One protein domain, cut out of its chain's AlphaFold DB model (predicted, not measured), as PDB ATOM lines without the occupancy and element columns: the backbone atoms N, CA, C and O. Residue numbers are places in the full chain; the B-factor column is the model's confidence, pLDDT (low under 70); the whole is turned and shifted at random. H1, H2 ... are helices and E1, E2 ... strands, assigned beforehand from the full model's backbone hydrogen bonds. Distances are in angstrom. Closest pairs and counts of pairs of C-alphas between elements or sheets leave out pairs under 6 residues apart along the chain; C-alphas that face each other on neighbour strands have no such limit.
ATOM      1  N   ALA A   2     173.608  97.037 182.554       37.75
ATOM      2  CA  ALA A   2     173.450  95.701 183.118       37.75
ATOM      3  C   ALA A   2     172.393  95.793 184.223       37.75
ATOM      4  O   ALA A   2     172.621  96.443 185.243       37.75
ATOM      5  N   SER A   3     171.226  95.199 183.992       34.00
ATOM      6  CA  SER A   3     170.279  94.919 185.065       34.00
ATOM      7  C   SER A   3     170.982  93.981 186.044       34.00
ATOM      8  O   SER A   3     171.377  92.880 185.665       34.00
ATOM      9  N   ARG A   4     171.187  94.410 187.293       44.69
ATOM     10  CA  ARG A   4     171.645  93.494 188.343       44.69
ATOM     11  C   ARG A   4     170.416  92.747 188.814       44.69
ATOM     12  O   ARG A   4     169.516  93.359 189.382       44.69
ATOM     13  N   VAL A   5     170.352  91.455 188.531       41.94
ATOM     14  CA  VAL A   5     169.268  90.629 189.043       41.94
ATOM     15  C   VAL A   5     169.833  89.698 190.095       41.94
ATOM     16  O   VAL A   5     170.777  88.956 189.838       41.94
ATOM     17  N   CYS A   6     169.287  89.807 191.300       40.12
ATOM     18  CA  CYS A   6     169.688  88.992 192.432       40.12
ATOM     19  C   CYS A   6     168.848  87.715 192.408       40.12
ATOM     20  O   CYS A   6     167.620  87.780 192.442       40.12
ATOM     21  N   LEU A   7     169.507  86.563 192.320       43.88
ATOM     22  CA  LEU A   7     168.863  85.271 192.507       43.88
ATOM     23  C   LEU A   7     168.914  84.941 194.002       43.88
ATOM     24  O   LEU A   7     170.000  84.780 194.552       43.88
ATOM     25  N   SER A   8     167.754  84.866 194.656       37.88
ATOM     26  CA  SER A   8     167.653  84.347 196.022       37.88
ATOM     27  C   SER A   8     167.298  82.870 195.942       37.88
ATOM     28  O   SER A   8     166.227  82.516 195.449       37.88
ATOM     29  N   ILE A   9     168.201  82.010 196.405       46.56
ATOM     30  CA  ILE A   9     167.951  80.574 196.522       46.56
ATOM     31  C   ILE A   9     167.788  80.279 198.009       46.56
ATOM     32  O   ILE A   9     168.752  80.377 198.765       46.56
ATOM     33  N   SER A  10     166.574  79.929 198.429       38.09
ATOM     34  CA  SER A  10     166.323  79.435 199.783       38.09
ATOM     35  C   SER A  10     166.312  77.910 199.740       38.09
ATOM     36  O   SER A  10     165.401  77.307 199.168       38.09
ATOM     37  N   LEU A  11     167.344  77.285 200.310       40.91
ATOM     38  CA  LEU A  11     167.416  75.834 200.478       40.91
ATOM     39  C   LEU A  11     166.939  75.484 201.887       40.91
ATOM     40  O   LEU A  11     167.616  75.796 202.864       40.91
ATOM     41  N   THR A  12     165.779  74.838 202.003       37.41
ATOM     42  CA  THR A  12     165.320  74.271 203.277       37.41
ATOM     43  C   THR A  12     165.588  72.771 203.273       37.41
ATOM     44  O   THR A  12     165.007  72.037 202.472       37.41
ATOM     45  N   SER A  13     166.488  72.316 204.147       36.81
ATOM     46  CA  SER A  13     166.769  70.893 204.357       36.81
ATOM     47  C   SER A  13     165.877  70.363 205.477       36.81
ATOM     48  O   SER A  13     166.077  70.711 206.640       36.81
ATOM     49  N   THR A  14     164.893  69.526 205.152       38.41
ATOM     50  CA  THR A  14     164.115  68.780 206.151       38.41
ATOM     51  C   THR A  14     164.833  67.468 206.479       38.41
ATOM     52  O   THR A  14     165.491  66.872 205.622       38.41
ATOM     53  N   ARG A  15     164.731  67.006 207.735       42.22
ATOM     54  CA  ARG A  15     165.344  65.745 208.213       42.22
ATOM     55  C   ARG A  15     164.892  64.501 207.433       42.22
ATOM     56  O   ARG A  15     165.553  63.473 207.521       42.22
ATOM     57  N   ASP A  16     163.846  64.625 206.622       40.38
ATOM     58  CA  ASP A  16     163.211  63.528 205.890       40.38
ATOM     59  C   ASP A  16     163.755  63.370 204.455       40.38
ATOM     60  O   ASP A  16     163.135  62.725 203.612       40.38
ATOM     61  N   GLY A  17     164.901  63.984 204.135       42.16
ATOM     62  CA  GLY A  17     165.579  63.812 202.842       42.16
ATOM     63  C   GLY A  17     164.880  64.475 201.649       42.16
ATOM     64  O   GLY A  17     165.301  64.291 200.508       42.16
ATOM     65  N   SER A  18     163.840  65.276 201.885       41.03
ATOM     66  CA  SER A  18     163.115  66.023 200.856       41.03
ATOM     67  C   SER A  18     163.605  67.474 200.813       41.03
ATOM     68  O   SER A  18     163.049  68.361 201.456       41.03
ATOM     69  N   SER A  19     164.672  67.749 200.050       42.88
ATOM     70  CA  SER A  19     165.100  69.136 199.826       42.88
ATOM     71  C   SER A  19     164.053  69.869 198.980       42.88
ATOM     72  O   SER A  19     163.972  69.669 197.765       42.88
ATOM     73  N   LEU A  20     163.253  70.731 199.599       41.47
ATOM     74  CA  LEU A  20     162.417  71.684 198.877       41.47
ATOM     75  C   LEU A  20     163.268  72.926 198.596       41.47
ATOM     76  O   LEU A  20     163.564  73.717 199.488       41.47
ATOM     77  N   SER A  21     163.711  73.064 197.346       42.38
ATOM     78  CA  SER A  21     164.307  74.309 196.858       42.38
ATOM     79  C   SER A  21     163.179  75.211 196.367       42.38
ATOM     80  O   SER A  21     162.464  74.874 195.426       42.38
ATOM     81  N   SER A  22     162.984  76.348 197.032       36.81
ATOM     82  CA  SER A  22     162.054  77.371 196.556       36.81
ATOM     83  C   SER A  22     162.852  78.461 195.850       36.81
ATOM     84  O   SER A  22     163.690  79.131 196.459       36.81
ATOM     85  N   PHE A  23     162.622  78.612 194.545       38.81
ATOM     86  CA  PHE A  23     163.225  79.662 193.730       38.81
ATOM     87  C   PHE A  23     162.240  80.822 193.615       38.81
ATOM     88  O   PHE A  23     161.232  80.717 192.917       38.81
ATOM     89  N   SER A  24     162.539  81.933 194.284       33.34
ATOM     90  CA  SER A  24     161.756  83.162 194.162       33.34
ATOM     91  C   SER A  24     162.571  84.236 193.451       33.34
ATOM     92  O   SER A  24     163.724  84.502 193.798       33.34
ATOM     93  N   TYR A  25     161.973  84.854 192.434       35.41
ATOM     94  CA  TYR A  25     162.572  85.959 191.695       35.41
ATOM     95  C   TYR A  25     162.112  87.281 192.308       35.41
ATOM     96  O   TYR A  25     160.928  87.601 192.249       35.41
ATOM     97  N   HIS A  26     163.044  88.078 192.839       35.31
ATOM     98  CA  HIS A  26     162.757  89.454 193.248       35.31
ATOM     99  C   HIS A  26     163.539  90.434 192.367       35.31
ATOM    100  O   HIS A  26     164.762  90.555 192.465       35.31
ATOM    101  N   GLU A 107     163.563  86.018 215.416       87.19
ATOM    102  CA  GLU A 107     163.903  87.425 215.325       87.19
ATOM    103  C   GLU A 107     164.724  87.607 214.050       87.19
ATOM    104  O   GLU A 107     165.869  87.165 213.941       87.19
ATOM    105  N   LEU A 108     164.103  88.185 213.025       92.88
ATOM    106  CA  LEU A 108     164.752  88.418 211.749       92.88
ATOM    107  C   LEU A 108     165.498  89.747 211.815       92.88
ATOM    108  O   LEU A 108     164.903  90.809 211.995       92.88
ATOM    109  N   GLN A 109     166.805  89.695 211.597       93.62
ATOM    110  CA  GLN A 109     167.648  90.868 211.427       93.62
ATOM    111  C   GLN A 109     167.834  91.186 209.940       93.62
ATOM    112  O   GLN A 109     167.907  90.304 209.084       93.62
ATOM    113  N   ARG A 110     167.914  92.477 209.615       95.56
ATOM    114  CA  ARG A 110     168.140  92.945 208.245       95.56
ATOM    115  C   ARG A 110     169.632  93.062 207.968       95.56
ATOM    116  O   ARG A 110     170.318  93.838 208.625       95.56
ATOM    117  N   TYR A 111     170.100  92.381 206.929       94.75
ATOM    118  CA  TYR A 111     171.431  92.575 206.366       94.75
ATOM    119  C   TYR A 111     171.340  93.317 205.036       94.75
ATOM    120  O   TYR A 111     170.632  92.880 204.128       94.75
ATOM    121  N   THR A 112     172.094  94.405 204.897       96.56
ATOM    122  CA  THR A 112     172.197  95.180 203.656       96.56
ATOM    123  C   THR A 112     173.655  95.275 203.229       96.56
ATOM    124  O   THR A 112     174.501  95.739 203.987       96.56
ATOM    125  N   ASP A 113     173.932  94.887 201.986       93.56
ATOM    126  CA  ASP A 113     175.217  95.111 201.333       93.56
ATOM    127  C   ASP A 113     175.065  96.255 200.327       93.56
ATOM    128  O   ASP A 113     174.549  96.081 199.220       93.56
ATOM    129  N   SER A 114     175.494  97.453 200.719       94.50
ATOM    130  CA  SER A 114     175.406  98.643 199.867       94.50
ATOM    131  C   SER A 114     176.378  98.615 198.685       94.50
ATOM    132  O   SER A 114     176.157  99.335 197.711       94.50
ATOM    133  N   LYS A 115     177.448  97.812 198.754       93.19
ATOM    134  CA  LYS A 115     178.456  97.712 197.694       93.19
ATOM    135  C   LYS A 115     177.921  96.878 196.535       93.19
ATOM    136  O   LYS A 115     177.986  97.314 195.386       93.19
ATOM    137  N   GLU A 116     177.364  95.709 196.836       91.62
ATOM    138  CA  GLU A 116     176.800  94.811 195.824       91.62
ATOM    139  C   GLU A 116     175.314  95.076 195.536       91.62
ATOM    140  O   GLU A 116     174.806  94.671 194.485       91.62
ATOM    141  N   GLY A 117     174.642  95.827 196.412       92.75
ATOM    142  CA  GLY A 117     173.304  96.374 196.197       92.75
ATOM    143  C   GLY A 117     172.167  95.410 196.530       92.75
ATOM    144  O   GLY A 117     171.137  95.446 195.857       92.75
ATOM    145  N   PHE A 118     172.332  94.549 197.538       92.88
ATOM    146  CA  PHE A 118     171.288  93.614 197.969       92.88
ATOM    147  C   PHE A 118     170.948  93.757 199.453       92.88
ATOM    148  O   PHE A 118     171.663  94.375 200.243       92.88
ATOM    149  N   THR A 119     169.798  93.211 199.838       94.94
ATOM    150  CA  THR A 119     169.330  93.152 201.225       94.94
ATOM    151  C   THR A 119     168.604  91.834 201.440       94.94
ATOM    152  O   THR A 119     167.874  91.395 200.553       94.94
ATOM    153  N   LEU A 120     168.793  91.220 202.603       94.50
ATOM    154  CA  LEU A 120     168.031  90.054 203.033       94.50
ATOM    155  C   LEU A 120     167.688  90.147 204.518       94.50
ATOM    156  O   LEU A 120     168.333  90.868 205.279       94.50
ATOM    157  N   LEU A 121     166.656  89.409 204.908       94.62
ATOM    158  CA  LEU A 121     166.362  89.126 206.303       94.62
ATOM    159  C   LEU A 121     167.024  87.796 206.659       94.62
ATOM    160  O   LEU A 121     166.826  86.804 205.960       94.62
ATOM    161  N   THR A 122     167.814  87.784 207.723       93.00
ATOM    162  CA  THR A 122     168.456  86.585 208.269       93.00
ATOM    163  C   THR A 122     167.987  86.381 209.700       93.00
ATOM    164  O   THR A 122     167.714  87.370 210.377       93.00
ATOM    165  N   PRO A 123     167.930  85.147 210.213       92.69
ATOM    166  CA  PRO A 123     167.723  84.939 211.641       92.69
ATOM    167  C   PRO A 123     168.823  85.632 212.461       92.69
ATOM    168  O   PRO A 123     169.983  85.697 212.036       92.69
ATOM    169  N   SER A 124     168.464  86.174 213.622       91.69
ATOM    170  CA  SER A 124     169.397  86.835 214.542       91.69
ATOM    171  C   SER A 124     170.462  85.877 215.084       91.69
ATOM    172  O   SER A 124     171.585  86.304 215.342       91.69
ATOM    173  N   SER A 125     170.144  84.582 215.180       91.75
ATOM    174  CA  SER A 125     171.053  83.534 215.657       91.75
ATOM    175  C   SER A 125     172.170  83.170 214.674       91.75
ATOM    176  O   SER A 125     173.169  82.575 215.078       91.75
ATOM    177  N   TYR A 126     172.036  83.520 213.391       94.50
ATOM    178  CA  TYR A 126     173.007  83.133 212.372       94.50
ATOM    179  C   TYR A 126     174.244  84.038 212.420       94.50
ATOM    180  O   TYR A 126     174.143  85.267 212.395       94.50
ATOM    181  N   VAL A 127     175.430  83.427 212.400       94.50
ATOM    182  CA  VAL A 127     176.711  84.144 212.438       94.50
ATOM    183  C   VAL A 127     177.233  84.355 211.021       94.50
ATOM    184  O   VAL A 127     177.282  83.418 210.225       94.50
ATOM    185  N   LYS A 128     177.654  85.582 210.695       95.38
ATOM    186  CA  LYS A 128     178.330  85.878 209.424       95.38
ATOM    187  C   LYS A 128     179.760  85.328 209.446       95.38
ATOM    188  O   LYS A 128     180.532  85.675 210.336       95.38
ATOM    189  N   VAL A 129     180.125  84.536 208.441       93.56
ATOM    190  CA  VAL A 129     181.450  83.912 208.303       93.56
ATOM    191  C   VAL A 129     182.124  84.386 207.015       93.56
ATOM    192  O   VAL A 129     181.466  84.570 205.990       93.56
ATOM    193  N   ASP A 130     183.442  84.588 207.065       91.69
ATOM    194  CA  ASP A 130     184.254  84.927 205.894       91.69
ATOM    195  C   ASP A 130     184.828  83.647 205.263       91.69
ATOM    196  O   ASP A 130     185.764  83.037 205.784       91.69
ATOM    197  N   LYS A 131     184.207  83.185 204.173       90.31
ATOM    198  CA  LYS A 131     184.642  82.018 203.390       90.31
ATOM    199  C   LYS A 131     184.672  82.373 201.908       90.31
ATOM    200  O   LYS A 131     183.790  83.062 201.396       90.31
ATOM    201  N   ALA A 132     185.675  81.849 201.205       82.62
ATOM    202  CA  ALA A 132     185.813  82.042 199.767       82.62
ATOM    203  C   ALA A 132     184.614  81.451 199.001       82.62
ATOM    204  O   ALA A 132     184.094  80.394 199.350       82.62
ATOM    205  N   GLY A 133     184.211  82.120 197.918       83.00
ATOM    206  CA  GLY A 133     183.151  81.644 197.022       83.00
ATOM    207  C   GLY A 133     181.751  82.188 197.316       83.00
ATOM    208  O   GLY A 133     180.850  81.949 196.515       83.00
ATOM    209  N   ALA A 134     181.575  82.967 198.386       89.44
ATOM    210  CA  ALA A 134     180.353  83.719 198.653       89.44
ATOM    211  C   ALA A 134     180.660  85.204 198.878       89.44
ATOM    212  O   ALA A 134     181.710  85.572 199.391       89.44
ATOM    213  N   THR A 135     179.726  86.068 198.487       92.31
ATOM    214  CA  THR A 135     179.751  87.499 198.819       92.31
ATOM    215  C   THR A 135     179.440  87.709 200.300       92.31
ATOM    216  O   THR A 135     180.035  88.557 200.959       92.31
ATOM    217  N   VAL A 136     178.507  86.922 200.834       94.94
ATOM    218  CA  VAL A 136     178.257  86.797 202.270       94.94
ATOM    219  C   VAL A 136     177.783  85.383 202.565       94.94
ATOM    220  O   VAL A 136     177.075  84.789 201.750       94.94
ATOM    221  N   LEU A 137     178.163  84.861 203.726       94.44
ATOM    222  CA  LEU A 137     177.740  83.565 204.226       94.44
ATOM    223  C   LEU A 137     177.332  83.695 205.692       94.44
ATOM    224  O   LEU A 137     178.052  84.298 206.486       94.44
ATOM    225  N   PHE A 138     176.174  83.141 206.027       95.31
ATOM    226  CA  PHE A 138     175.630  83.064 207.376       95.31
ATOM    227  C   PHE A 138     175.469  81.600 207.772       95.31
ATOM    228  O   PHE A 138     174.967  80.819 206.964       95.31
ATOM    229  N   GLU A 139     175.869  81.227 208.986       93.50
ATOM    230  CA  GLU A 139     175.886  79.832 209.441       93.50
ATOM    231  C   GLU A 139     175.258  79.670 210.833       93.50
ATOM    232  O   GLU A 139     175.440  80.510 211.716       93.50
ATOM    233  N   GLU A 140     174.547  78.556 211.017       93.38
ATOM    234  CA  GLU A 140     174.049  78.052 212.299       93.38
ATOM    235  C   GLU A 140     174.133  76.514 212.282       93.38
ATOM    236  O   GLU A 140     173.316  75.819 211.668       93.38
ATOM    237  N   GLY A 141     175.166  75.954 212.918       90.12
ATOM    238  CA  GLY A 141     175.424  74.512 212.884       90.12
ATOM    239  C   GLY A 141     175.653  73.999 211.456       90.12
ATOM    240  O   GLY A 141     176.584  74.428 210.782       90.12
ATOM    241  N   SER A 142     174.815  73.066 210.992       89.19
ATOM    242  CA  SER A 142     174.854  72.545 209.615       89.19
ATOM    243  C   SER A 142     174.075  73.398 208.609       89.19
ATOM    244  O   SER A 142     174.163  73.156 207.405       89.19
ATOM    245  N   ASN A 143     173.289  74.367 209.081       93.19
ATOM    246  CA  ASN A 143     172.478  75.227 208.231       93.19
ATOM    247  C   ASN A 143     173.291  76.443 207.802       93.19
ATOM    248  O   ASN A 143     174.036  77.026 208.590       93.19
ATOM    249  N   ASN A 144     173.140  76.837 206.545       93.44
ATOM    250  CA  ASN A 144     173.868  77.964 205.990       93.44
ATOM    251  C   ASN A 144     173.035  78.707 204.946       93.44
ATOM    252  O   ASN A 144     172.169  78.131 204.287       93.44
ATOM    253  N   ILE A 145     173.297  80.006 204.820       93.44
ATOM    254  CA  ILE A 145     172.718  80.888 203.807       93.44
ATOM    255  C   ILE A 145     173.866  81.675 203.184       93.44
ATOM    256  O   ILE A 145     174.476  82.520 203.837       93.44
ATOM    257  N   GLY A 146     174.156  81.396 201.916       92.94
ATOM    258  CA  GLY A 146     175.176  82.093 201.138       92.94
ATOM    259  C   GLY A 146     174.558  82.915 200.013       92.94
ATOM    260  O   GLY A 146     173.675  82.438 199.304       92.94
ATOM    261  N   VAL A 147     175.052  84.135 199.811       94.00
ATOM    262  CA  VAL A 147     174.729  84.950 198.632       94.00
ATOM    263  C   VAL A 147     175.967  85.045 197.755       94.00
ATOM    264  O   VAL A 147     177.045  85.396 198.231       94.00
ATOM    265  N   VAL A 148     175.804  84.765 196.463       93.44
ATOM    266  CA  VAL A 148     176.852  84.909 195.447       93.44
ATOM    267  C   VAL A 148     176.408  85.958 194.439       93.44
ATOM    268  O   VAL A 148     175.350  85.827 193.822       93.44
ATOM    269  N   VAL A 149     177.228  86.987 194.242       92.81
ATOM    270  CA  VAL A 149     176.975  88.038 193.252       92.81
ATOM    271  C   VAL A 149     177.969  87.897 192.106       92.81
ATOM    272  O   VAL A 149     179.166  88.105 192.280       92.81
ATOM    273  N   SER A 150     177.467  87.553 190.919       91.56
ATOM    274  CA  SER A 150     178.271  87.442 189.699       91.56
ATOM    275  C   SER A 150     177.704  88.353 188.605       91.56
ATOM    276  O   SER A 150     176.517  88.246 188.285       91.56
ATOM    277  N   PRO A 151     178.502  89.273 188.029       90.12
ATOM    278  CA  PRO A 151     178.073  90.091 186.900       90.12
ATOM    279  C   PRO A 151     177.826  89.248 185.648       90.12
ATOM    280  O   PRO A 151     178.611  88.363 185.312       90.12
ATOM    281  N   PHE A 160     168.624  83.642 180.767       91.12
ATOM    282  CA  PHE A 160     169.316  82.463 181.313       91.12
ATOM    283  C   PHE A 160     168.618  81.139 180.985       91.12
ATOM    284  O   PHE A 160     169.229  80.079 181.119       91.12
ATOM    285  N   GLY A 161     167.354  81.189 180.561       93.69
ATOM    286  CA  GLY A 161     166.513  80.020 180.336       93.69
ATOM    287  C   GLY A 161     165.421  79.872 181.392       93.69
ATOM    288  O   GLY A 161     165.111  80.799 182.143       93.69
ATOM    289  N   SER A 162     164.790  78.696 181.420       96.19
ATOM    290  CA  SER A 162     163.763  78.392 182.417       96.19
ATOM    291  C   SER A 162     164.390  78.174 183.803       96.19
ATOM    292  O   SER A 162     165.530  77.709 183.889       96.19
ATOM    293  N   PRO A 163     163.652  78.434 184.901       94.44
ATOM    294  CA  PRO A 163     164.134  78.148 186.254       94.44
ATOM    295  C   PRO A 163     164.611  76.698 186.417       94.44
ATOM    296  O   PRO A 163     165.654  76.459 187.015       94.44
ATOM    297  N   GLN A 164     163.892  75.751 185.804       95.94
ATOM    298  CA  GLN A 164     164.245  74.331 185.802       95.94
ATOM    299  C   GLN A 164     165.606  74.084 185.139       95.94
ATOM    300  O   GLN A 164     166.473  73.444 185.724       95.94
ATOM    301  N   PHE A 165     165.826  74.656 183.951       95.88
ATOM    302  CA  PHE A 165     167.091  74.517 183.233       95.88
ATOM    303  C   PHE A 165     168.265  75.075 184.044       95.88
ATOM    304  O   PHE A 165     169.321  74.448 184.121       95.88
ATOM    305  N   VAL A 166     168.086  76.244 184.667       93.94
ATOM    306  CA  VAL A 166     169.124  76.864 185.501       93.94
ATOM    307  C   VAL A 166     169.425  75.999 186.725       93.94
ATOM    308  O   VAL A 166     170.597  75.754 187.012       93.94
ATOM    309  N   ALA A 167     168.397  75.488 187.407       94.69
ATOM    310  CA  ALA A 167     168.561  74.593 188.550       94.69
ATOM    311  C   ALA A 167     169.340  73.321 188.171       94.69
ATOM    312  O   ALA A 167     170.326  72.987 188.831       94.69
ATOM    313  N   ASP A 168     168.983  72.670 187.059       95.38
ATOM    314  CA  ASP A 168     169.668  71.466 186.575       95.38
ATOM    315  C   ASP A 168     171.151  71.734 186.272       95.38
ATOM    316  O   ASP A 168     172.022  70.917 186.584       95.38
ATOM    317  N   LYS A 169     171.468  72.903 185.694       93.81
ATOM    318  CA  LYS A 169     172.855  73.316 185.434       93.81
ATOM    319  C   LYS A 169     173.639  73.585 186.713       93.81
ATOM    320  O   LYS A 169     174.797  73.175 186.783       93.81
ATOM    321  N   LEU A 170     173.030  74.221 187.715       93.19
ATOM    322  CA  LEU A 170     173.664  74.449 189.016       93.19
ATOM    323  C   LEU A 170     173.970  73.125 189.727       93.19
ATOM    324  O   LEU A 170     175.096  72.921 190.178       93.19
ATOM    325  N   ILE A 171     173.021  72.186 189.740       94.19
ATOM    326  CA  ILE A 171     173.213  70.849 190.325       94.19
ATOM    327  C   ILE A 171     174.303  70.075 189.573       94.19
ATOM    328  O   ILE A 171     175.167  69.451 190.191       94.19
ATOM    329  N   GLN A 172     174.294  70.116 188.238       94.44
ATOM    330  CA  GLN A 172     175.321  69.465 187.423       94.44
ATOM    331  C   GLN A 172     176.716  70.038 187.702       94.44
ATOM    332  O   GLN A 172     177.680  69.277 187.768       94.44
ATOM    333  N   ALA A 173     176.832  71.359 187.851       91.38
ATOM    334  CA  ALA A 173     178.093  72.011 188.179       91.38
ATOM    335  C   ALA A 173     178.595  71.605 189.570       91.38
ATOM    336  O   ALA A 173     179.778  71.313 189.716       91.38
ATOM    337  N   GLU A 174     177.705  71.521 190.561       90.06
ATOM    338  CA  GLU A 174     178.074  71.107 191.916       90.06
ATOM    339  C   GLU A 174     178.566  69.657 191.958       90.06
ATOM    340  O   GLU A 174     179.625  69.375 192.510       90.06
ATOM    341  N   ARG A 175     177.877  68.737 191.270       94.12
ATOM    342  CA  ARG A 175     178.293  67.325 191.183       94.12
ATOM    343  C   ARG A 175     179.685  67.140 190.578       94.12
ATOM    344  O   ARG A 175     180.393  66.221 190.969       94.12
ATOM    345  N   ARG A 176     180.094  68.008 189.646       93.06
ATOM    346  CA  ARG A 176     181.435  67.963 189.036       93.06
ATOM    347  C   ARG A 176     182.554  68.380 189.988       93.06
ATOM    348  O   ARG A 176     183.701  68.117 189.670       93.06
ATOM    349  N   LYS A 177     182.249  69.035 191.112       85.38
ATOM    350  CA  LYS A 177     183.259  69.388 192.124       85.38
ATOM    351  C   LYS A 177     183.606  68.219 193.049       85.38
ATOM    352  O   LYS A 177     184.635  68.265 193.707       85.38
ATOM    353  N   VAL A 178     182.730  67.216 193.134       70.25
ATOM    354  CA  VAL A 178     182.839  66.082 194.070       70.25
ATOM    355  C   VAL A 178     183.571  64.884 193.439       70.25
ATOM    356  O   VAL A 178     183.822  63.892 194.115       70.25
ATOM    357  N   ASN A 179     183.920  64.977 192.154       50.41
ATOM    358  CA  ASN A 179     184.482  63.893 191.351       50.41
ATOM    359  C   ASN A 179     185.850  64.285 190.795       50.41
ATOM    360  O   ASN A 179     186.739  63.410 190.772       50.41
TER     361      ASN A 179
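Overview. This is residues 2 to 26, 107 to 151 and 160 to 179 of the 179 residues of the protein "PsbP domain-containing protein" of Rhizophora mucronata (UniProt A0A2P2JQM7). Three small antiparallel pieces of strand stand in a row with their strands running roughly along one another: the hairpin E3 and E4 at one end, the three-stranded sheet E5, E6 and E7 next, and the hairpin E1 and E2 beyond E7. Few contacts join these pieces, and one helix, H1, lies past E2 with its first residue near that strand, while residues 168 to 179 stick out free. The printed part has 90 residues, with seven named strands and then one named helix along the chain, E1 E2 E3 E4 E5 E6 E7 H1, and its class is mixed, helices and strands. The whole is only just compact, close to loose, with a radius of gyration of the C-alphas of 14.2 A and spans of 40 by 32 by 25 A.

Arrangement. The largest sheet runs E5, residues 127 to 129, E6, residues 136 to 140, and E7, residues 143 to 147, a meander, each strand the antiparallel neighbour of the one before. E5 and E6 are a hairpin at 133 degrees, with N 129 and O 137 2.9 A apart, within hydrogen-bond range. E6 and E7 are a hairpin at 171 degrees, with N 138 and O 145 at 2.8 A. E4, residues 118 to 123, is only just apart from E6, closest 8.0 A, and forms an antiparallel hairpin with E3, residues 108 to 113, where N 109 and O 122 are 2.8 A apart. E1, residues 6 to 12, comes closest to E7 at the C-alphas of Ser 8 and Val 147, 7.6 A apart. E1 and E2, residues 20 to 26, are an antiparallel hairpin at 158 degrees, with N 22 and O 10 at 3.4 A. H1, residues 163 to 175, is not on the three-stranded sheet; its closest C-alphas with E2 are those of Pro 163 and Phe 23, 7.7 A apart. In H1 every O i to N i+4 pair is within hydrogen-bond range.

Along the chain. E1 begins at C-alpha 6, (169.688, 88.992, 192.432), and measures 18.8 A; E2 measures 18.6 A. E3 is 16.2 A long, E4 16.6 A, E5 6.3 A, E6 14.0 A and E7 13.8 A. E7 ends at C-alpha 147, (174.729, 84.950, 198.632). H1 is 18.5 A long and ends at C-alpha 175, (178.293, 67.325, 191.183).

Size, cuts and confidence. The C-alphas farthest apart are those of Ala 2 and Asp 16, 40.7 A. Residues 27 to 106 are not printed, with 22.2 A between C-alphas 26 and 107, nor are residues 152 to 159, with 12.9 A between C-alphas 151 and 160. Of the links that are printed whole, none is long. The mean pLDDT of the printed part is 77.3; residues 2 to 26 and residue 179 are under 70.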